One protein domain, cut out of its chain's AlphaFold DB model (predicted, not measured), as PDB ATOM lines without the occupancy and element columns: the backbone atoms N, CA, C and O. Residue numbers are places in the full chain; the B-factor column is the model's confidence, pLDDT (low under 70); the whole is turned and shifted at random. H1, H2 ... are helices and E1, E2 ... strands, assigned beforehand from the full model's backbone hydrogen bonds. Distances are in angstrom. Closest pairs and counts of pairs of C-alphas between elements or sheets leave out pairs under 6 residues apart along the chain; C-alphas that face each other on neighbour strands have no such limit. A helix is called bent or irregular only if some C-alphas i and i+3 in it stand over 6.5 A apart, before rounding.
ATOM      1  N   PRO A  39     -13.070  -9.470 -22.980       59.81
ATOM      2  CA  PRO A  39     -13.169  -8.498 -21.879       59.81
ATOM      3  C   PRO A  39     -14.595  -8.496 -21.303       59.81
ATOM      4  O   PRO A  39     -15.352  -7.535 -21.451       59.81
ATOM      5  N   VAL A  40     -15.009  -9.640 -20.772       81.44
ATOM      6  CA  VAL A  40     -16.286  -9.819 -20.104       81.44
ATOM      7  C   VAL A  40     -16.064  -9.468 -18.653       81.44
ATOM      8  O   VAL A  40     -15.309 -10.134 -17.949       81.44
ATOM      9  N   GLN A  41     -16.730  -8.406 -18.231       90.19
ATOM     10  CA  GLN A  41     -16.771  -8.026 -16.835       90.19
ATOM     11  C   GLN A  41     -17.923  -8.775 -16.176       90.19
ATOM     12  O   GLN A  41     -18.978  -8.991 -16.783       90.19
ATOM     13  N   GLN A  42     -17.700  -9.197 -14.941       93.44
ATOM     14  CA  GLN A  42     -18.696  -9.836 -14.105       93.44
ATOM     15  C   GLN A  42     -19.127  -8.868 -13.009       93.44
ATOM     16  O   GLN A  42     -18.286  -8.351 -12.279       93.44
ATOM     17  N   VAL A  43     -20.432  -8.653 -12.884       96.12
ATOM     18  CA  VAL A  43     -21.057  -7.848 -11.835       96.12
ATOM     19  C   VAL A  43     -21.820  -8.782 -10.902       96.12
ATOM     20  O   VAL A  43     -22.768  -9.436 -11.334       96.12
ATOM     21  N   SER A  44     -21.409  -8.838  -9.638       96.06
ATOM     22  CA  SER A  44     -22.017  -9.659  -8.587       96.06
ATOM     23  C   SER A  44     -22.768  -8.770  -7.601       96.06
ATOM     24  O   SER A  44     -22.189  -7.841  -7.030       96.06
ATOM     25  N   TYR A  45     -24.049  -9.062  -7.390       96.50
ATOM     26  CA  TYR A  45     -24.927  -8.294  -6.507       96.50
ATOM     27  C   TYR A  45     -26.048  -9.167  -5.944       96.50
ATOM     28  O   TYR A  45     -26.332 -10.258  -6.437       96.50
ATOM     29  N   GLU A  46     -26.708  -8.680  -4.902       95.94
ATOM     30  CA  GLU A  46     -27.950  -9.250  -4.393       95.94
ATOM     31  C   GLU A  46     -29.078  -8.229  -4.570       95.94
ATOM     32  O   GLU A  46     -28.857  -7.068  -4.926       95.94
ATOM     33  N   VAL A  47     -30.318  -8.660  -4.338       96.19
ATOM     34  CA  VAL A  47     -31.469  -7.741  -4.307       96.19
ATOM     35  C   VAL A  47     -32.104  -7.640  -2.929       96.19
ATOM     36  O   VAL A  47     -33.114  -6.963  -2.754       96.19
ATOM     37  N   ILE A  48     -31.553  -8.341  -1.945       93.31
ATOM     38  CA  ILE A  48     -31.965  -8.195  -0.559       93.31
ATOM     39  C   ILE A  48     -31.295  -6.925  -0.021       93.31
ATOM     40  O   ILE A  48     -30.070  -6.827  -0.079       93.31
ATOM     41  N   PRO A  49     -32.059  -5.942   0.491       92.44
ATOM     42  CA  PRO A  49     -31.509  -4.659   0.917       92.44
ATOM     43  C   PRO A  49     -30.903  -4.753   2.326       92.44
ATOM     44  O   PRO A  49     -31.430  -4.182   3.283       92.44
ATOM     45  N   THR A  50     -29.803  -5.497   2.454       88.50
ATOM     46  CA  THR A  50     -29.081  -5.771   3.707       88.50
ATOM     47  C   THR A  50     -28.870  -4.546   4.608       88.50
ATOM     48  O   THR A  50     -29.329  -4.570   5.755       88.50
ATOM     49  N   PRO A  51     -28.306  -3.426   4.111       86.19
ATOM     50  CA  PRO A  51     -28.168  -2.197   4.888       86.19
ATOM     51  C   PRO A  51     -29.464  -1.707   5.537       86.19
ATOM     52  O   PRO A  51     -29.444  -1.219   6.666       86.19
ATOM     53  N   LEU A  52     -30.604  -1.824   4.849       85.69
ATOM     54  CA  LEU A  52     -31.845  -1.228   5.334       85.69
ATOM     55  C   LEU A  52     -32.351  -1.913   6.606       85.69
ATOM     56  O   LEU A  52     -32.837  -1.225   7.503       85.69
ATOM     57  N   TYR A  53     -32.238  -3.236   6.721       83.38
ATOM     58  CA  TYR A  53     -32.658  -3.920   7.946       83.38
ATOM     59  C   TYR A  53     -31.538  -3.995   8.996       83.38
ATOM     60  O   TYR A  53     -31.821  -3.832  10.180       83.38
ATOM     61  N   GLU A  54     -30.262  -4.127   8.609       85.00
ATOM     62  CA  GLU A  54     -29.141  -4.122   9.570       85.00
ATOM     63  C   GLU A  54     -29.023  -2.800  10.340       85.00
ATOM     64  O   GLU A  54     -28.637  -2.777  11.511       85.00
ATOM     65  N   LEU A  55     -29.371  -1.685   9.692       85.38
ATOM     66  CA  LEU A  55     -29.388  -0.359  10.308       85.38
ATOM     67  C   LEU A  55     -30.715  -0.023  11.004       85.38
ATOM     68  O   LEU A  55     -30.851   1.075  11.547       85.38
ATOM     69  N   GLY A  56     -31.697  -0.929  10.984       80.94
ATOM     70  CA  GLY A  56     -33.038  -0.680  11.520       80.94
ATOM     71  C   GLY A  56     -33.807   0.415  10.770       80.94
ATOM     72  O   GLY A  56     -34.698   1.045  11.342       80.94
ATOM     73  N   MET A  57     -33.459   0.682   9.505       80.00
ATOM     74  CA  MET A  57     -34.232   1.569   8.621       80.00
ATOM     75  C   MET A  57     -35.531   0.892   8.162       80.00
ATOM     76  O   MET A  57     -36.518   1.564   7.851       80.00
ATOM     77  N   LEU A  58     -35.538  -0.441   8.174       80.12
ATOM     78  CA  LEU A  58     -36.714  -1.293   8.138       80.12
ATOM     79  C   LEU A  58     -36.783  -2.071   9.456       80.12
ATOM     80  O   LEU A  58     -35.800  -2.678   9.868       80.12
ATOM     81  N   ASP A  59     -37.937  -2.031  10.119       76.38
ATOM     82  CA  ASP A  59     -38.210  -2.775  11.357       76.38
ATOM     83  C   ASP A  59     -38.514  -4.242  11.020       76.38
ATOM     84  O   ASP A  59     -39.667  -4.650  11.091       76.38
ATOM     85  N   LEU A  60     -37.506  -4.961  10.506       73.56
ATOM     86  CA  LEU A  60     -37.604  -6.312   9.940       73.56
ATOM     87  C   LEU A  60     -36.313  -7.112  10.199       73.56
ATOM     88  O   LEU A  60     -35.230  -6.532  10.262       73.56
ATOM     89  N   THR A  61     -36.401  -8.442  10.243       71.00
ATOM     90  CA  THR A  61     -35.261  -9.375  10.217       71.00
ATOM     91  C   THR A  61     -35.462 -10.470   9.160       71.00
ATOM     92  O   THR A  61     -36.571 -10.753   8.706       71.00
ATOM     93  N   LEU A  62     -34.365 -11.114   8.752       76.12
ATOM     94  CA  LEU A  62     -34.387 -12.268   7.844       76.12
ATOM     95  C   LEU A  62     -34.179 -13.602   8.572       76.12
ATOM     96  O   LEU A  62     -33.960 -14.615   7.914       76.12
ATOM     97  N   GLU A  63     -34.260 -13.639   9.908       73.75
ATOM     98  CA  GLU A  63     -33.933 -14.840  10.697       73.75
ATOM     99  C   GLU A  63     -34.770 -16.070  10.298       73.75
ATOM    100  O   GLU A  63     -34.284 -17.198  10.347       73.75
ATOM    101  N   ASN A  64     -36.013 -15.850   9.853       80.06
ATOM    102  CA  ASN A  64     -36.929 -16.904   9.408       80.06
ATOM    103  C   ASN A  64     -37.075 -16.993   7.877       80.06
ATOM    104  O   ASN A  64     -37.898 -17.769   7.387       80.06
ATOM    105  N   ALA A  65     -36.318 -16.201   7.112       88.44
ATOM    106  CA  ALA A  65     -36.399 -16.189   5.657       88.44
ATOM    107  C   ALA A  65     -35.633 -17.378   5.066       88.44
ATOM    108  O   ALA A  65     -34.399 -17.404   5.056       88.44
ATOM    109  N   SER A  66     -36.358 -18.371   4.540       92.25
ATOM    110  CA  SER A  66     -35.708 -19.515   3.891       92.25
ATOM    111  C   SER A  66     -34.958 -19.075   2.629       92.25
ATOM    112  O   SER A  66     -35.233 -18.013   2.059       92.25
ATOM    113  N   TYR A  67     -33.993 -19.883   2.178       93.50
ATOM    114  CA  TYR A  67     -33.297 -19.598   0.922       93.50
ATOM    115  C   TYR A  67     -34.285 -19.512  -0.246       93.50
ATOM    116  O   TYR A  67     -34.247 -18.549  -1.000       93.50
ATOM    117  N   GLU A  68     -35.241 -20.435  -0.338       95.19
ATOM    118  CA  GLU A  68     -36.228 -20.495  -1.422       95.19
ATOM    119  C   GLU A  68     -37.138 -19.260  -1.455       95.19
ATOM    120  O   GLU A  68     -37.541 -18.801  -2.521       95.19
ATOM    121  N   GLN A  69     -37.474 -18.687  -0.293       95.06
ATOM    122  CA  GLN A  69     -38.267 -17.454  -0.240       95.06
ATOM    123  C   GLN A  69     -37.449 -16.244  -0.709       95.06
ATOM    124  O   GLN A  69     -37.951 -15.414  -1.474       95.06
ATOM    125  N   ARG A  70     -36.187 -16.157  -0.269       94.88
ATOM    126  CA  ARG A  70     -35.222 -15.145  -0.726       94.88
ATOM    127  C   ARG A  70     -34.976 -15.262  -2.232       94.88
ATOM    128  O   ARG A  70     -34.948 -14.255  -2.936       94.88
ATOM    129  N   GLU A  71     -34.861 -16.484  -2.736       96.44
ATOM    130  CA  GLU A  71     -34.658 -16.806  -4.147       96.44
ATOM    131  C   GLU A  71     -35.877 -16.401  -4.980       96.44
ATOM    132  O   GLU A  71     -35.747 -15.665  -5.957       96.44
ATOM    133  N   ALA A  72     -37.082 -16.783  -4.546       96.81
ATOM    134  CA  ALA A  72     -38.325 -16.410  -5.213       96.81
ATOM    135  C   ALA A  72     -38.515 -14.886  -5.274       96.81
ATOM    136  O   ALA A  72     -38.950 -14.356  -6.301       96.81
ATOM    137  N   PHE A  73     -38.171 -14.168  -4.198       96.75
ATOM    138  CA  PHE A  73     -38.139 -12.705  -4.211       96.75
ATOM    139  C   PHE A  73     -37.106 -12.175  -5.211       96.75
ATOM    140  O   PHE A  73     -37.421 -11.283  -6.000       96.75
ATOM    141  N   THR A  74     -35.908 -12.763  -5.229       97.75
ATOM    142  CA  THR A  74     -34.821 -12.353  -6.124       97.75
ATOM    143  C   THR A  74     -35.196 -12.492  -7.592       97.75
ATOM    144  O   THR A  74     -35.032 -11.545  -8.360       97.75
ATOM    145  N   ILE A  75     -35.794 -13.623  -7.972       97.94
ATOM    146  CA  ILE A  75     -36.316 -13.860  -9.326       97.94
ATOM    147  C   ILE A  75     -37.375 -12.814  -9.684       97.94
ATOM    148  O   ILE A  75     -37.310 -12.204 -10.749       97.94
ATOM    149  N   ALA A  76     -38.331 -12.565  -8.782       97.88
ATOM    150  CA  ALA A  76     -39.411 -11.615  -9.034       97.88
ATOM    151  C   ALA A  76     -38.909 -10.171  -9.210       97.88
ATOM    152  O   ALA A  76     -39.458  -9.435 -10.031       97.88
ATOM    153  N   VAL A  77     -37.887  -9.758  -8.454       98.06
ATOM    154  CA  VAL A  77     -37.256  -8.436  -8.597       98.06
ATOM    155  C   VAL A  77     -36.426  -8.361  -9.873       98.06
ATOM    156  O   VAL A  77     -36.584  -7.399 -10.622       98.06
ATOM    157  N   ARG A  78     -35.600  -9.379 -10.158       97.06
ATOM    158  CA  ARG A  78     -34.813  -9.463 -11.396       97.06
ATOM    159  C   ARG A  78     -35.711  -9.270 -12.614       97.06
ATOM    160  O   ARG A  78     -35.483  -8.359 -13.399       97.06
ATOM    161  N   ASP A  79     -36.760 -10.077 -12.728       96.31
ATOM    162  CA  ASP A  79     -37.633 -10.083 -13.905       96.31
ATOM    163  C   ASP A  79     -38.435  -8.780 -14.052       96.31
ATOM    164  O   ASP A  79     -38.788  -8.392 -15.165       96.31
ATOM    165  N   ALA A  80     -38.753  -8.112 -12.938       97.12
ATOM    166  CA  ALA A  80     -39.591  -6.917 -12.945       97.12
ATOM    167  C   ALA A  80     -38.813  -5.602 -13.061       97.12
ATOM    168  O   ALA A  80     -39.387  -4.637 -13.551       97.12
ATOM    169  N   MET A  81     -37.575  -5.539 -12.563       97.81
ATOM    170  CA  MET A  81     -36.872  -4.268 -12.344       97.81
ATOM    171  C   MET A  81     -35.521  -4.184 -13.048       97.81
ATOM    172  O   MET A  81     -35.125  -3.091 -13.445       97.81
ATOM    173  N   LEU A  82     -34.811  -5.307 -13.229       96.25
ATOM    174  CA  LEU A  82     -33.480  -5.285 -13.845       96.25
ATOM    175  C   LEU A  82     -33.483  -4.636 -15.243       96.25
ATOM    176  O   LEU A  82     -32.622  -3.787 -15.471       96.25
ATOM    177  N   PRO A  83     -34.448  -4.922 -16.146       95.94
ATOM    178  CA  PRO A  83     -34.464  -4.291 -17.467       95.94
ATOM    179  C   PRO A  83     -34.550  -2.759 -17.419       95.94
ATOM    180  O   PRO A  83     -33.914  -2.084 -18.228       95.94
ATOM    181  N   ASP A  84     -35.296  -2.206 -16.458       96.94
ATOM    182  CA  ASP A  84     -35.464  -0.757 -16.315       96.94
ATOM    183  C   ASP A  84     -34.194  -0.101 -15.752       96.94
ATOM    184  O   ASP A  84     -33.767   0.939 -16.256       96.94
ATOM    185  N   VAL A  85     -33.525  -0.742 -14.783       97.44
ATOM    186  CA  VAL A  85     -32.218  -0.284 -14.269       97.44
ATOM    187  C   VAL A  85     -31.175  -0.253 -15.390       97.44
ATOM    188  O   VAL A  85     -30.480   0.747 -15.575       97.44
ATOM    189  N   VAL A  86     -31.103  -1.328 -16.179       95.88
ATOM    190  CA  VAL A  86     -30.165  -1.474 -17.304       95.88
ATOM    191  C   VAL A  86     -30.419  -0.412 -18.377       95.88
ATOM    192  O   VAL A  86     -29.477   0.208 -18.877       95.88
ATOM    193  N   ALA A  87     -31.687  -0.147 -18.695       95.44
ATOM    194  CA  ALA A  87     -32.056   0.879 -19.663       95.44
ATOM    195  C   ALA A  87     -31.676   2.298 -19.198       95.44
ATOM    196  O   ALA A  87     -31.245   3.112 -20.020       95.44
ATOM    197  N   LEU A  88     -31.800   2.598 -17.900       96.44
ATOM    198  CA  LEU A  88     -31.477   3.915 -17.334       96.44
ATOM    199  C   LEU A  88     -29.982   4.246 -17.388       96.44
ATOM    200  O   LEU A  88     -29.627   5.411 -17.565       96.44
ATOM    201  N   VAL A  89     -29.114   3.235 -17.321       96.06
ATOM    202  CA  VAL A  89     -27.663   3.409 -17.515       96.06
ATOM    203  C   VAL A  89     -27.245   3.373 -18.992       96.06
ATOM    204  O   VAL A  89     -26.060   3.412 -19.309       96.06
ATOM    205  N   GLY A  90     -28.209   3.320 -19.918       93.44
ATOM    206  CA  GLY A  90     -27.962   3.358 -21.361       93.44
ATOM    207  C   GLY A  90     -27.477   2.038 -21.962       93.44
ATOM    208  O   GLY A  90     -27.060   2.022 -23.123       93.44
ATOM    209  N   LEU A  91     -27.549   0.938 -21.208       92.12
ATOM    210  CA  LEU A  91     -27.201  -0.398 -21.680       92.12
ATOM    211  C   LEU A  91     -28.420  -1.091 -22.298       92.12
ATOM    212  O   LEU A  91     -29.572  -0.834 -21.949       92.12
ATOM    213  N   ALA A  92     -28.166  -1.982 -23.255       86.38
ATOM    214  CA  ALA A  92     -29.205  -2.829 -23.823       86.38
ATOM    215  C   ALA A  92     -29.252  -4.161 -23.071       86.38
ATOM    216  O   ALA A  92     -28.232  -4.830 -22.969       86.38
ATOM    217  N   ASP A  93     -30.442  -4.585 -22.645       77.31
ATOM    218  CA  ASP A  93     -30.677  -5.867 -21.956       77.31
ATOM    219  C   ASP A  93     -30.053  -7.070 -22.689       77.31
ATOM    220  O   ASP A  93     -29.405  -7.915 -22.089       77.31
ATOM    221  N   ALA A  94     -30.111  -7.080 -24.025       75.31
ATOM    222  CA  ALA A  94     -29.506  -8.128 -24.853       75.31
ATOM    223  C   ALA A  94     -27.963  -8.217 -24.778       75.31
ATOM    224  O   ALA A  94     -27.380  -9.103 -25.403       75.31
ATOM    225  N   MET A  95     -27.297  -7.279 -24.098       78.31
ATOM    226  CA  MET A  95     -25.851  -7.299 -23.846       78.31
ATOM    227  C   MET A  95     -25.490  -7.926 -22.497       78.31
ATOM    228  O   MET A  95     -24.300  -8.061 -22.208       78.31
ATOM    229  N   LEU A  96     -26.490  -8.272 -21.684       88.00
ATOM    230  CA  LEU A  96     -26.316  -8.844 -20.361       88.00
ATOM    231  C   LEU A  96     -26.683 -10.326 -20.387       88.00
ATOM    232  O   LEU A  96     -27.668 -10.741 -20.997       88.00
ATOM    233  N   ASP A  97     -25.882 -11.110 -19.683       91.88
ATOM    234  CA  ASP A  97     -26.193 -12.485 -19.329       91.88
ATOM    235  C   ASP A  97     -26.222 -12.580 -17.805       91.88
ATOM    236  O   ASP A  97     -25.174 -12.535 -17.160       91.88
ATOM    237  N   THR A  98     -27.431 -12.613 -17.241       94.00
ATOM    238  CA  THR A  98     -27.656 -12.599 -15.793       94.00
ATOM    239  C   THR A  98     -28.138 -13.954 -15.311       94.00
ATOM    240  O   THR A  98     -29.232 -14.407 -15.658       94.00
ATOM    241  N   GLU A  99     -27.356 -14.556 -14.427       94.25
ATOM    242  CA  GLU A  99     -27.654 -15.837 -13.800       94.25
ATOM    243  C   GLU A  99     -27.948 -15.633 -12.313       94.25
ATOM    244  O   GLU A  99     -27.391 -14.746 -11.670       94.25
ATOM    245  N   LEU A 100     -28.872 -16.430 -11.779       96.19
ATOM    246  CA  LEU A 100     -29.113 -16.513 -10.343       96.19
ATOM    247  C   LEU A 100     -28.304 -17.685  -9.813       96.19
ATOM    248  O   LEU A 100     -28.516 -18.805 -10.272       96.19
ATOM    249  N   THR A 101     -27.411 -17.433  -8.864       95.56
ATOM    250  CA  THR A 101     -26.555 -18.462  -8.279       95.56
ATOM    251  C   THR A 101     -26.429 -18.272  -6.766       95.56
ATOM    252  O   THR A 101     -26.736 -17.196  -6.236       95.56
ATOM    253  N   PRO A 102     -26.004 -19.299  -6.015       96.50
ATOM    254  CA  PRO A 102     -25.584 -19.109  -4.634       96.50
ATOM    255  C   PRO A 102     -24.377 -18.165  -4.539       96.50
ATOM    256  O   PRO A 102     -23.357 -18.363  -5.202       96.50
ATOM    257  N   GLY A 103     -24.482 -17.154  -3.680       94.94
ATOM    258  CA  GLY A 103     -23.383 -16.277  -3.286       94.94
ATOM    259  C   GLY A 103     -23.275 -16.222  -1.770       94.94
ATOM    260  O   GLY A 103     -24.287 -16.229  -1.076       94.94
ATOM    261  N   GLY A 104     -22.056 -16.218  -1.245       89.94
ATOM    262  CA  GLY A 104     -21.797 -16.196   0.188       89.94
ATOM    263  C   GLY A 104     -21.094 -14.927   0.626       89.94
ATOM    264  O   GLY A 104     -20.114 -14.520   0.009       89.94
ATOM    265  N   PHE A 105     -21.528 -14.362   1.747       87.25
ATOM    266  CA  PHE A 105     -20.813 -13.307   2.460       87.25
ATOM    267  C   PHE A 105     -20.953 -13.525   3.967       87.25
ATOM    268  O   PHE A 105     -22.021 -13.903   4.444       87.25
ATOM    269  N   GLN A 106     -19.866 -13.342   4.726       83.06
ATOM    270  CA  GLN A 106     -19.856 -13.495   6.193       83.06
ATOM    271  C   GLN A 106     -20.516 -14.794   6.700       83.06
ATOM    272  O   GLN A 106     -21.280 -14.790   7.663       83.06
ATOM    273  N   ARG A 107     -20.201 -15.926   6.056       86.94
ATOM    274  CA  ARG A 107     -20.763 -17.260   6.353       86.94
ATOM    275  C   ARG A 107     -22.274 -17.405   6.135       86.94
ATOM    276  O   ARG A 107     -22.870 -18.353   6.642       86.94
ATOM    277  N   VAL A 108     -22.898 -16.523   5.361       89.25
ATOM    278  CA  VAL A 108     -24.300 -16.652   4.954       89.25
ATOM    279  C   VAL A 108     -24.379 -16.760   3.442       89.25
ATOM    280  O   VAL A 108     -23.884 -15.893   2.729       89.25
ATOM    281  N   THR A 109     -25.020 -17.823   2.961       93.88
ATOM    282  CA  THR A 109     -25.345 -18.014   1.546       93.88
ATOM    283  C   THR A 109     -26.702 -17.384   1.222       93.88
ATOM    284  O   THR A 109     -27.734 -17.697   1.837       93.88
ATOM    285  N   ASN A 110     -26.699 -16.491   0.238       94.06
ATOM    286  CA  ASN A 110     -27.840 -15.789  -0.335       94.06
ATOM    287  C   ASN A 110     -28.008 -16.147  -1.823       94.06
ATOM    288  O   ASN A 110     -27.063 -16.593  -2.477       94.06
ATOM    289  N   PRO A 111     -29.207 -15.951  -2.386       96.44
ATOM    290  CA  PRO A 111     -29.374 -15.861  -3.828       96.44
ATOM    291  C   PRO A 111     -28.698 -14.585  -4.340       96.44
ATOM    292  O   PRO A 111     -29.057 -13.478  -3.938       96.44
ATOM    293  N   SER A 112     -27.729 -14.749  -5.233       96.25
ATOM    294  CA  SER A 112     -26.953 -13.671  -5.834       96.25
ATOM    295  C   SER A 112     -27.153 -13.662  -7.345       96.25
ATOM    296  O   SER A 112     -27.282 -14.706  -7.985       96.25
ATOM    297  N   LEU A 113     -27.215 -12.468  -7.922       97.25
ATOM    298  CA  LEU A 113     -27.267 -12.272  -9.359       97.25
ATOM    299  C   LEU A 113     -25.858 -12.012  -9.880       97.25
ATOM    300  O   LEU A 113     -25.157 -11.114  -9.413       97.25
ATOM    301  N   GLN A 114     -25.483 -12.798 -10.880       95.69
ATOM    302  CA  GLN A 114     -24.218 -12.702 -11.581       95.69
ATOM    303  C   GLN A 114     -24.478 -12.232 -13.004       95.69
ATOM    304  O   GLN A 114     -24.974 -12.990 -13.836       95.69
ATOM    305  N   THR A 115     -24.157 -10.972 -13.285       95.19
ATOM    306  CA  THR A 115     -24.341 -10.368 -14.605       95.19
ATOM    307  C   THR A 115     -23.011 -10.295 -15.333       95.19
ATOM    308  O   THR A 115     -22.092  -9.601 -14.904       95.19
ATOM    309  N   ARG A 116     -22.916 -10.979 -16.471       92.69
ATOM    310  CA  ARG A 116     -21.784 -10.898 -17.395       92.69
ATOM    311  C   ARG A 116     -22.123  -9.950 -18.533       92.69
ATOM    312  O   ARG A 116     -23.185 -10.072 -19.144       92.69
ATOM    313  N   LEU A 117     -21.220  -9.024 -18.840       91.31
ATOM    314  CA  LEU A 117     -21.403  -8.082 -19.943       91.31
ATOM    315  C   LEU A 117     -20.083  -7.634 -20.568       91.31
ATOM    316  O   LEU A 117     -19.026  -7.646 -19.942       91.31
ATOM    317  N   MET A 118     -20.169  -7.212 -21.829       87.81
ATOM    318  CA  MET A 118     -19.085  -6.528 -22.532       87.81
ATOM    319  C   MET A 118     -19.408  -5.039 -22.603       87.81
ATOM    320  O   MET A 118     -20.222  -4.618 -23.427       87.81
ATOM    321  N   ALA A 119     -18.764  -4.251 -21.753       86.69
ATOM    322  CA  ALA A 119     -18.939  -2.809 -21.687       86.69
ATOM    323  C   ALA A 119     -17.627  -2.135 -21.253       86.69
ATOM    324  O   ALA A 119     -16.666  -2.799 -20.862       86.69
ATOM    325  N   SER A 120     -17.547  -0.815 -21.393       88.62
ATOM    326  CA  SER A 120     -16.425  -0.040 -20.862       88.62
ATOM    327  C   SER A 120     -16.467   0.015 -19.332       88.62
ATOM    328  O   SER A 120     -17.534  -0.111 -18.737       88.62
ATOM    329  N   GLY A 121     -15.322   0.281 -18.691       88.81
ATOM    330  CA  GLY A 121     -15.259   0.399 -17.227       88.81
ATOM    331  C   GLY A 121     -16.267   1.406 -16.663       88.81
ATOM    332  O   GLY A 121     -16.985   1.087 -15.729       88.81
ATOM    333  N   ALA A 122     -16.429   2.567 -17.308       91.69
ATOM    334  CA  ALA A 122     -17.403   3.577 -16.883       91.69
ATOM    335  C   ALA A 122     -18.866   3.106 -17.005       91.69
ATOM    336  O   ALA A 122     -19.701   3.456 -16.172       91.69
ATOM    337  N   GLU A 123     -19.193   2.319 -18.035       93.69
ATOM    338  CA  GLU A 123     -20.538   1.753 -18.204       93.69
ATOM    339  C   GLU A 123     -20.834   0.693 -17.138       93.69
ATOM    340  O   GLU A 123     -21.940   0.659 -16.600       93.69
ATOM    341  N   VAL A 124     -19.853  -0.144 -16.795       94.62
ATOM    342  CA  VAL A 124     -20.021  -1.172 -15.760       94.62
ATOM    343  C   VAL A 124     -20.039  -0.580 -14.359       94.62
ATOM    344  O   VAL A 124     -20.872  -0.990 -13.557       94.62
ATOM    345  N   GLU A 125     -19.218   0.432 -14.078       96.06
ATOM    346  CA  GLU A 125     -19.304   1.204 -12.832       96.06
ATOM    347  C   GLU A 125     -20.674   1.880 -12.692       96.06
ATOM    348  O   GLU A 125     -21.281   1.815 -11.624       96.06
ATOM    349  N   SER A 126     -21.211   2.451 -13.777       97.25
ATOM    350  CA  SER A 126     -22.559   3.039 -13.780       97.25
ATOM    351  C   SER A 126     -23.640   1.988 -13.519       97.25
ATOM    352  O   SER A 126     -24.547   2.227 -12.724       97.25
ATOM    353  N   LEU A 127     -23.547   0.808 -14.144       97.75
ATOM    354  CA  LEU A 127     -24.469  -0.298 -13.878       97.75
ATOM    355  C   LEU A 127     -24.374  -0.764 -12.419       97.75
ATOM    356  O   LEU A 127     -25.401  -0.891 -11.756       97.75
ATOM    357  N   ALA A 128     -23.162  -0.982 -11.908       98.19
ATOM    358  CA  ALA A 128     -22.927  -1.408 -10.533       98.19
ATOM    359  C   ALA A 128     -23.476  -0.389  -9.522       98.19
ATOM    360  O   ALA A 128     -24.183  -0.776  -8.593       98.19
ATOM    361  N   ALA A 129     -23.246   0.910  -9.746       98.62
ATOM    362  CA  ALA A 129     -23.800   1.969  -8.909       98.62
ATOM    363  C   ALA A 129     -25.333   2.014  -8.962       98.62
ATOM    364  O   ALA A 129     -25.979   2.147  -7.926       98.62
ATOM    365  N   ALA A 130     -25.936   1.859 -10.145       98.62
ATOM    366  CA  ALA A 130     -27.391   1.854 -10.289       98.62
ATOM    367  C   ALA A 130     -28.033   0.649  -9.584       98.62
ATOM    368  O   ALA A 130     -29.028   0.812  -8.881       98.62
ATOM    369  N   LEU A 131     -27.442  -0.543  -9.719       98.56
ATOM    370  CA  LEU A 131     -27.880  -1.753  -9.016       98.56
ATOM    371  C   LEU A 131     -27.737  -1.595  -7.498       98.56
ATOM    372  O   LEU A 131     -28.680  -1.876  -6.759       98.56
ATOM    373  N   GLY A 132     -26.586  -1.097  -7.039       98.38
ATOM    374  CA  GLY A 132     -26.313  -0.871  -5.623       98.38
ATOM    375  C   GLY A 132     -27.250   0.162  -5.005       98.38
ATOM    376  O   GLY A 132     -27.761  -0.044  -3.904       98.38
ATOM    377  N   TYR A 133     -27.556   1.228  -5.744       98.56
ATOM    378  CA  TYR A 133     -28.516   2.242  -5.331       98.56
ATOM    379  C   TYR A 133     -29.940   1.680  -5.250       98.56
ATOM    380  O   TYR A 133     -30.566   1.742  -4.188       98.56
ATOM    381  N   VAL A 134     -30.450   1.106  -6.348       98.56
ATOM    382  CA  VAL A 134     -31.844   0.641  -6.449       98.56
ATOM    383  C   VAL A 134     -32.136  -0.491  -5.469       98.56
ATOM    384  O   VAL A 134     -33.200  -0.492  -4.858       98.56
ATOM    385  N   PHE A 135     -31.199  -1.421  -5.283       98.00
ATOM    386  CA  PHE A 135     -31.371  -2.562  -4.379       98.00
ATOM    387  C   PHE A 135     -30.781  -2.346  -2.984       98.00
ATOM    388  O   PHE A 135     -30.717  -3.288  -2.194       98.00
ATOM    389  N   SER A 136     -30.348  -1.119  -2.686       97.19
ATOM    390  CA  SER A 136     -29.742  -0.722  -1.416       97.19
ATOM    391  C   SER A 136     -28.657  -1.694  -0.947       97.19
ATOM    392  O   SER A 136     -28.798  -2.305   0.104       97.19
ATOM    393  N   GLN A 137     -27.603  -1.887  -1.738       96.19
ATOM    394  CA  GLN A 137     -26.477  -2.771  -1.412       96.19
ATOM    395  C   GLN A 137     -25.373  -2.004  -0.680       96.19
ATOM    396  O   GLN A 137     -25.162  -0.824  -0.948       96.19
ATOM    397  N   TRP A 138     -24.637  -2.659   0.223       94.06
ATOM    398  CA  TRP A 138     -23.404  -2.082   0.782       94.06
ATOM    399  C   TRP A 138     -22.360  -1.855  -0.312       94.06
ATOM    400  O   TRP A 138     -21.724  -0.806  -0.367       94.06
ATOM    401  N   SER A 139     -22.230  -2.832  -1.205       94.31
ATOM    402  CA  SER A 139     -21.343  -2.779  -2.352       94.31
ATOM    403  C   SER A 139     -21.852  -3.667  -3.483       94.31
ATOM    404  O   SER A 139     -22.607  -4.616  -3.263       94.31
ATOM    405  N   ASP A 247     -21.522   3.607   2.035       95.19
ATOM    406  CA  ASP A 247     -21.734   3.536   3.483       95.19
ATOM    407  C   ASP A 247     -23.078   4.168   3.875       95.19
ATOM    408  O   ASP A 247     -23.174   5.348   4.203       95.19
ATOM    409  N   TRP A 248     -24.128   3.351   3.953       95.44
ATOM    410  CA  TRP A 248     -25.479   3.775   4.342       95.44
ATOM    411  C   TRP A 248     -25.586   4.429   5.731       95.44
ATOM    412  O   TRP A 248     -26.603   5.055   6.035       95.44
ATOM    413  N   LYS A 249     -24.563   4.332   6.596       93.94
ATOM    414  CA  LYS A 249     -24.547   5.050   7.884       93.94
ATOM    415  C   LYS A 249     -24.171   6.518   7.720       93.94
ATOM    416  O   LYS A 249     -24.655   7.352   8.488       93.94
ATOM    417  N   THR A 250     -23.276   6.824   6.784       96.00
ATOM    418  CA  THR A 250     -22.739   8.176   6.570       96.00
ATOM    419  C   THR A 250     -23.303   8.843   5.312       96.00
ATOM    420  O   THR A 250     -23.424  10.068   5.298       96.00
ATOM    421  N   ALA A 251     -23.755   8.037   4.351       95.94
ATOM    422  CA  ALA A 251     -24.470   8.373   3.123       95.94
ATOM    423  C   ALA A 251     -25.831   7.625   3.067       95.94
ATOM    424  O   ALA A 251     -26.014   6.665   2.307       95.94
ATOM    425  N   PRO A 252     -26.811   8.011   3.912       94.81
ATOM    426  CA  PRO A 252     -28.079   7.290   4.060       94.81
ATOM    427  C   PRO A 252     -29.037   7.437   2.871       94.81
ATOM    428  O   PRO A 252     -30.046   6.734   2.822       94.81
ATOM    429  N   ALA A 253     -28.767   8.359   1.946       94.00
ATOM    430  CA  ALA A 253     -29.535   8.522   0.720       94.00
ATOM    431  C   ALA A 253     -28.853   7.856  -0.485       94.00
ATOM    432  O   ALA A 253     -29.298   8.075  -1.609       94.00
ATOM    433  N   GLY A 254     -27.805   7.051  -0.272       96.56
ATOM    434  CA  GLY A 254     -27.055   6.416  -1.354       96.56
ATOM    435  C   GLY A 254     -26.123   7.388  -2.081       96.56
ATOM    436  O   GLY A 254     -25.900   7.229  -3.279       96.56
ATOM    437  N   GLU A 255     -25.651   8.439  -1.401       97.88
ATOM    438  CA  GLU A 255     -24.910   9.550  -2.005       97.88
ATOM    439  C   GLU A 255     -23.652   9.105  -2.763       97.88
ATOM    440  O   GLU A 255     -23.343   9.700  -3.793       97.88
ATOM    441  N   GLU A 256     -22.963   8.055  -2.306       97.75
ATOM    442  CA  GLU A 256     -21.743   7.556  -2.957       97.75
ATOM    443  C   GLU A 256     -22.068   6.887  -4.303       97.75
ATOM    444  O   GLU A 256     -21.401   7.144  -5.306       97.75
ATOM    445  N   PHE A 257     -23.175   6.138  -4.386       98.31
ATOM    446  CA  PHE A 257     -23.679   5.650  -5.673       98.31
ATOM    447  C   PHE A 257     -24.155   6.794  -6.573       98.31
ATOM    448  O   PHE A 257     -23.882   6.797  -7.772       98.31
ATOM    449  N   LEU A 258     -24.862   7.778  -6.010       98.00
ATOM    450  CA  LEU A 258     -25.376   8.918  -6.773       98.00
ATOM    451  C   LEU A 258     -24.254   9.783  -7.364       98.00
ATOM    452  O   LEU A 258     -24.443  10.342  -8.442       98.00
ATOM    453  N   GLU A 259     -23.089   9.868  -6.717       97.81
ATOM    454  CA  GLU A 259     -21.912  10.549  -7.271       97.81
ATOM    455  C   GLU A 259     -21.417   9.873  -8.558       97.81
ATOM    456  O   GLU A 259     -21.143  10.559  -9.545       97.81
ATOM    457  N   VAL A 260     -21.383   8.535  -8.592       97.69
ATOM    458  CA  VAL A 260     -21.042   7.767  -9.806       97.69
ATOM    459  C   VAL A 260     -22.086   7.984 -10.908       97.69
ATOM    460  O   VAL A 260     -21.749   8.031 -12.091       97.69
ATOM    461  N   LEU A 261     -23.355   8.152 -10.527       98.25
ATOM    462  CA  LEU A 261     -24.495   8.258 -11.443       98.25
ATOM    463  C   LEU A 261     -24.804   9.693 -11.908       98.25
ATOM    464  O   LEU A 261     -25.603   9.858 -12.832       98.25
ATOM    465  N   ASP A 262     -24.173  10.726 -11.336       96.88
ATOM    466  CA  ASP A 262     -24.366  12.142 -11.708       96.88
ATOM    467  C   ASP A 262     -24.315  12.398 -13.233       96.88
ATOM    468  O   ASP A 262     -25.182  13.117 -13.750       96.88
ATOM    469  N   PRO A 263     -23.414  11.757 -14.014       96.94
ATOM    470  CA  PRO A 263     -23.367  11.932 -15.464       96.94
ATOM    471  C   PRO A 263     -24.644  11.525 -16.222       96.94
ATOM    472  O   PRO A 263     -24.832  11.982 -17.352       96.94
ATOM    473  N   LEU A 264     -25.524  10.699 -15.637       95.75
ATOM    474  CA  LEU A 264     -26.803  10.301 -16.248       95.75
ATOM    475  C   LEU A 264     -27.829  11.451 -16.261       95.75
ATOM    476  O   LEU A 264     -28.740  11.472 -17.095       95.75
ATOM    477  N   GLY A 265     -27.656  12.438 -15.379       96.94
ATOM    478  CA  GLY A 265     -28.504  13.619 -15.264       96.94
ATOM    479  C   GLY A 265     -29.760  13.425 -14.406       96.94
ATOM    480  O   GLY A 265     -30.250  12.321 -14.181       96.94
ATOM    481  N   GLU A 266     -30.321  14.550 -13.953       96.88
ATOM    482  CA  GLU A 266     -31.387  14.625 -12.938       96.88
ATOM    483  C   GLU A 266     -32.631  13.778 -13.254       96.88
ATOM    484  O   GLU A 266     -33.232  13.208 -12.350       96.88
ATOM    485  N   ALA A 267     -33.015  13.669 -14.530       97.06
ATOM    486  CA  ALA A 267     -34.169  12.865 -14.926       97.06
ATOM    487  C   ALA A 267     -33.947  11.367 -14.658       97.06
ATOM    488  O   ALA A 267     -34.791  10.736 -14.031       97.06
ATOM    489  N   ALA A 268     -32.794  10.826 -15.068       97.25
ATOM    490  CA  ALA A 268     -32.458   9.422 -14.846       97.25
ATOM    491  C   ALA A 268     -32.283   9.114 -13.352       97.25
ATOM    492  O   ALA A 268     -32.740   8.077 -12.882       97.25
ATOM    493  N   LEU A 269     -31.694  10.042 -12.586       98.06
ATOM    494  CA  LEU A 269     -31.597   9.914 -11.128       98.06
ATOM    495  C   LEU A 269     -32.979   9.888 -10.456       98.06
ATOM    496  O   LEU A 269     -33.198   9.111  -9.530       98.06
ATOM    497  N   GLY A 270     -33.926  10.699 -10.940       98.19
ATOM    498  CA  GLY A 270     -35.314  10.669 -10.474       98.19
ATOM    499  C   GLY A 270     -36.009   9.333 -10.756       98.19
ATOM    500  O   GLY A 270     -36.714   8.818  -9.889       98.19
ATOM    501  N   ASP A 271     -35.772   8.749 -11.932       98.44
ATOM    502  CA  ASP A 271     -36.322   7.440 -12.299       98.44
ATOM    503  C   ASP A 271     -35.686   6.301 -11.476       98.44
ATOM    504  O   ASP A 271     -36.397   5.411 -11.005       98.44
ATOM    505  N   LEU A 272     -34.375   6.356 -11.205       98.50
ATOM    506  CA  LEU A 272     -33.695   5.410 -10.308       98.50
ATOM    507  C   LEU A 272     -34.220   5.501  -8.868       98.50
ATOM    508  O   LEU A 272     -34.420   4.471  -8.226       98.50
ATOM    509  N   ALA A 273     -34.488   6.708  -8.363       98.44
ATOM    510  CA  ALA A 273     -35.093   6.894  -7.042       98.44
ATOM    511  C   ALA A 273     -36.499   6.272  -6.971       98.44
ATOM    512  O   ALA A 273     -36.833   5.607  -5.991       98.44
ATOM    513  N   ALA A 274     -37.301   6.411  -8.033       98.50
ATOM    514  CA  ALA A 274     -38.605   5.758  -8.114       98.50
ATOM    515  C   ALA A 274     -38.490   4.221  -8.118       98.50
ATOM    516  O   ALA A 274     -39.275   3.550  -7.445       98.50
ATOM    517  N   LEU A 275     -37.492   3.660  -8.815       98.56
ATOM    518  CA  LEU A 275     -37.210   2.222  -8.769       98.56
ATOM    519  C   LEU A 275     -36.767   1.774  -7.371       98.56
ATOM    520  O   LEU A 275     -37.235   0.746  -6.897       98.56
ATOM    521  N   GLN A 276     -35.927   2.538  -6.673       98.00
ATOM    522  CA  GLN A 276     -35.545   2.214  -5.294       98.00
ATOM    523  C   GLN A 276     -36.772   2.185  -4.362       98.00
ATOM    524  O   GLN A 276     -36.957   1.241  -3.592       98.00
ATOM    525  N   GLU A 277     -37.657   3.184  -4.453       97.44
ATOM    526  CA  GLU A 277     -38.907   3.208  -3.681       97.44
ATOM    527  C   GLU A 277     -39.799   1.994  -3.995       97.44
ATOM    528  O   GLU A 277     -40.372   1.383  -3.082       97.44
ATOM    529  N   GLU A 278     -39.897   1.615  -5.271       98.19
ATOM    530  CA  GLU A 278     -40.624   0.422  -5.703       98.19
ATOM    531  C   GLU A 278     -40.003  -0.863  -5.137       98.19
ATOM    532  O   GLU A 278     -40.732  -1.726  -4.637       98.19
ATOM    533  N   HIS A 279     -38.675  -0.993  -5.174       97.94
ATOM    534  CA  HIS A 279     -37.956  -2.145  -4.627       97.94
ATOM    535  C   HIS A 279     -38.228  -2.302  -3.131       97.94
ATOM    536  O   HIS A 279     -38.640  -3.376  -2.687       97.94
ATOM    537  N   VAL A 280     -38.118  -1.212  -2.366       95.69
ATOM    538  CA  VAL A 280     -38.422  -1.205  -0.928       95.69
ATOM    539  C   VAL A 280     -39.879  -1.596  -0.667       95.69
ATOM    540  O   VAL A 280     -40.162  -2.347   0.272       95.69
ATOM    541  N   ALA A 281     -40.826  -1.124  -1.485       95.50
ATOM    542  CA  ALA A 281     -42.230  -1.512  -1.366       95.50
ATOM    543  C   ALA A 281     -42.446  -3.009  -1.654       95.50
ATOM    544  O   ALA A 281     -43.183  -3.675  -0.920       95.50
ATOM    545  N   ARG A 282     -41.778  -3.556  -2.677       95.75
ATOM    546  CA  ARG A 282     -41.807  -4.992  -3.005       95.75
ATOM    547  C   ARG A 282     -41.204  -5.835  -1.891       95.75
ATOM    548  O   ARG A 282     -41.788  -6.856  -1.540       95.75
ATOM    549  N   PHE A 283     -40.087  -5.401  -1.312       94.00
ATOM    550  CA  PHE A 283     -39.456  -6.092  -0.193       94.00
ATOM    551  C   PHE A 283     -40.387  -6.140   1.024       94.00
ATOM    552  O   PHE A 283     -40.637  -7.218   1.552       94.00
ATOM    553  N   LYS A 284     -41.012  -5.016   1.401       92.31
ATOM    554  CA  LYS A 284     -42.026  -4.984   2.476       92.31
ATOM    555  C   LYS A 284     -43.203  -5.924   2.203       92.31
ATOM    556  O   LYS A 284     -43.633  -6.642   3.100       92.31
ATOM    557  N   ALA A 285     -43.700  -5.959   0.967       92.81
ATOM    558  CA  ALA A 285     -44.776  -6.872   0.588       92.81
ATOM    559  C   ALA A 285     -44.347  -8.349   0.665       92.81
ATOM    560  O   ALA A 285     -45.128  -9.189   1.105       92.81
ATOM    561  N   ALA A 286     -43.109  -8.668   0.271       91.38
ATOM    562  CA  ALA A 286     -42.550 -10.011   0.389       91.38
ATOM    563  C   ALA A 286     -42.418 -10.439   1.854       91.38
ATOM    564  O   ALA A 286     -42.800 -11.552   2.202       91.38
ATOM    565  N   VAL A 287     -41.965  -9.535   2.722       89.12
ATOM    566  CA  VAL A 287     -41.889  -9.766   4.168       89.12
ATOM    567  C   VAL A 287     -43.271 -10.115   4.730       89.12
ATOM    568  O   VAL A 287     -43.421 -11.149   5.381       89.12
ATOM    569  N   GLU A 288     -44.300  -9.321   4.418       88.94
ATOM    570  CA  GLU A 288     -45.682  -9.602   4.837       88.94
ATOM    571  C   GLU A 288     -46.199 -10.938   4.279       88.94
ATOM    572  O   GLU A 288     -46.874 -11.693   4.981       88.94
ATOM    573  N   GLN A 289     -45.885 -11.241   3.016       89.31
ATOM    574  CA  GLN A 289     -46.306 -12.469   2.340       89.31
ATOM    575  C   GLN A 289     -45.668 -13.721   2.951       89.31
ATOM    576  O   GLN A 289     -46.341 -14.747   3.088       89.31
ATOM    577  N   TYR A 290     -44.374 -13.659   3.261       87.06
ATOM    578  CA  TYR A 290     -43.598 -14.797   3.748       87.06
ATOM    579  C   TYR A 290     -43.584 -14.915   5.273       87.06
ATOM    580  O   TYR A 290     -43.222 -15.974   5.784       87.06
ATOM    581  N   GLY A 291     -44.027 -13.877   5.989       82.81
ATOM    582  CA  GLY A 291     -44.012 -13.834   7.448       82.81
ATOM    583  C   GLY A 291     -42.604 -13.673   8.016       82.81
ATOM    584  O   GLY A 291     -42.293 -14.292   9.031       82.81
ATOM    585  N   TRP A 292     -41.749 -12.900   7.340       84.00
ATOM    586  CA  TRP A 292     -40.470 -12.478   7.912       84.00
ATOM    587  C   TRP A 292     -40.768 -11.483   9.050       84.00
ATOM    588  O   TRP A 292     -41.674 -10.659   8.918       84.00
ATOM    589  N   GLU A 293     -40.094 -11.621  10.193       66.88
ATOM    590  CA  GLU A 293     -40.338 -10.812  11.405       66.88
ATOM    591  C   GLU A 293     -39.239  -9.784  11.584       66.88
ATOM    592  O   GLU A 293     -38.068 -10.198  11.465       66.88
TER     593      GLU A 293
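AT A GLANCE: This is residues 39 to 139 and 247 to 293 of the 293 residues of an uncharacterized protein of Nannocystis exedens (UniProt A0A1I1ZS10). A strongly twisted sheet of three strands is covered on one face by the helices H2 and H3, and its other face is bare of named helices. Beyond these, farther from the sheet, the long helix H5 packs side by side with H2, and H4 packs on H3; short H1 touches no helix. The printed part has 148 residues, with five named helices and three named strands in the order E1 H1 H2 E2 E3 H3 H4 H5; the sheet, E1 - E3 - E2, is antiparallel. The class is mixed, helices and strands; the whole is compact, with a radius of gyration of the C-alphas of 14.8 A and spans of 40 by 29 by 26 A.

IN THESE COORDINATES: E1 is residues 41 to 45, beginning at C-alpha 41 (-16.771, -8.026, -16.835). E3, residues 108 to 117, is 26.5 A long and bends by 57 degrees at residue 111; E2, residues 96 to 105, is 23.9 A long and bends by 70 degrees at residue 102. H2, residues 67 to 88, is 29.8 A long, with a kink of 45 degrees near residue 81; it is irregular, with C-alphas 80 and 83 7.3 A apart. H3 is residues 121 to 134, 19.8 A. H1 is residues 50 to 54. H4, residues 255 to 264, is irregular: C-alphas 260 and 263 are 7.4 A apart. H5, residues 266 to 290, is 36.0 A long and ends at C-alpha 290 (-43.598, -14.797, 3.748).

HOW THE PARTS SIT: In the sheet, N 43 and O 115 of E1 and E3 are 2.8 A apart, within hydrogen-bond range, as are N 101 and O 112 of the hairpin E2 and E3, at 2.9 A. E1, H1 H2, E2 form a split strand-helix-strand unit, two strands running the same way with E3 between them, and its crossover is right-handed. H2 and H3 on the same face make two layers, helices on one face of a sheet, at heights over the sheet of 8.0 A and 9.8 A. H2 and H5 touch, closest at the C-alphas of Leu 88 and Ala 268, 6.1 A, at a shallow tilt of 15 degrees, opposite ways. H3 and H4 touch at a steep tilt of 55 degrees, closest at the C-alphas of Ala 129 and Phe 257, 4.9 A. In H1, H3 and H5 every O i to N i+4 pair is within hydrogen-bond range; H2 has 16 of 18 and H4 3 of 6.

THE WHOLE: The C-alphas farthest apart, those of Pro 39 and Glu 293, are 43.0 A apart. Residues 140 to 246 are not printed; C-alphas 139 and 247 are 8.6 A apart across the cut. The link H1 to H2 is long. Residues 39 and 293 have pLDDT under 70.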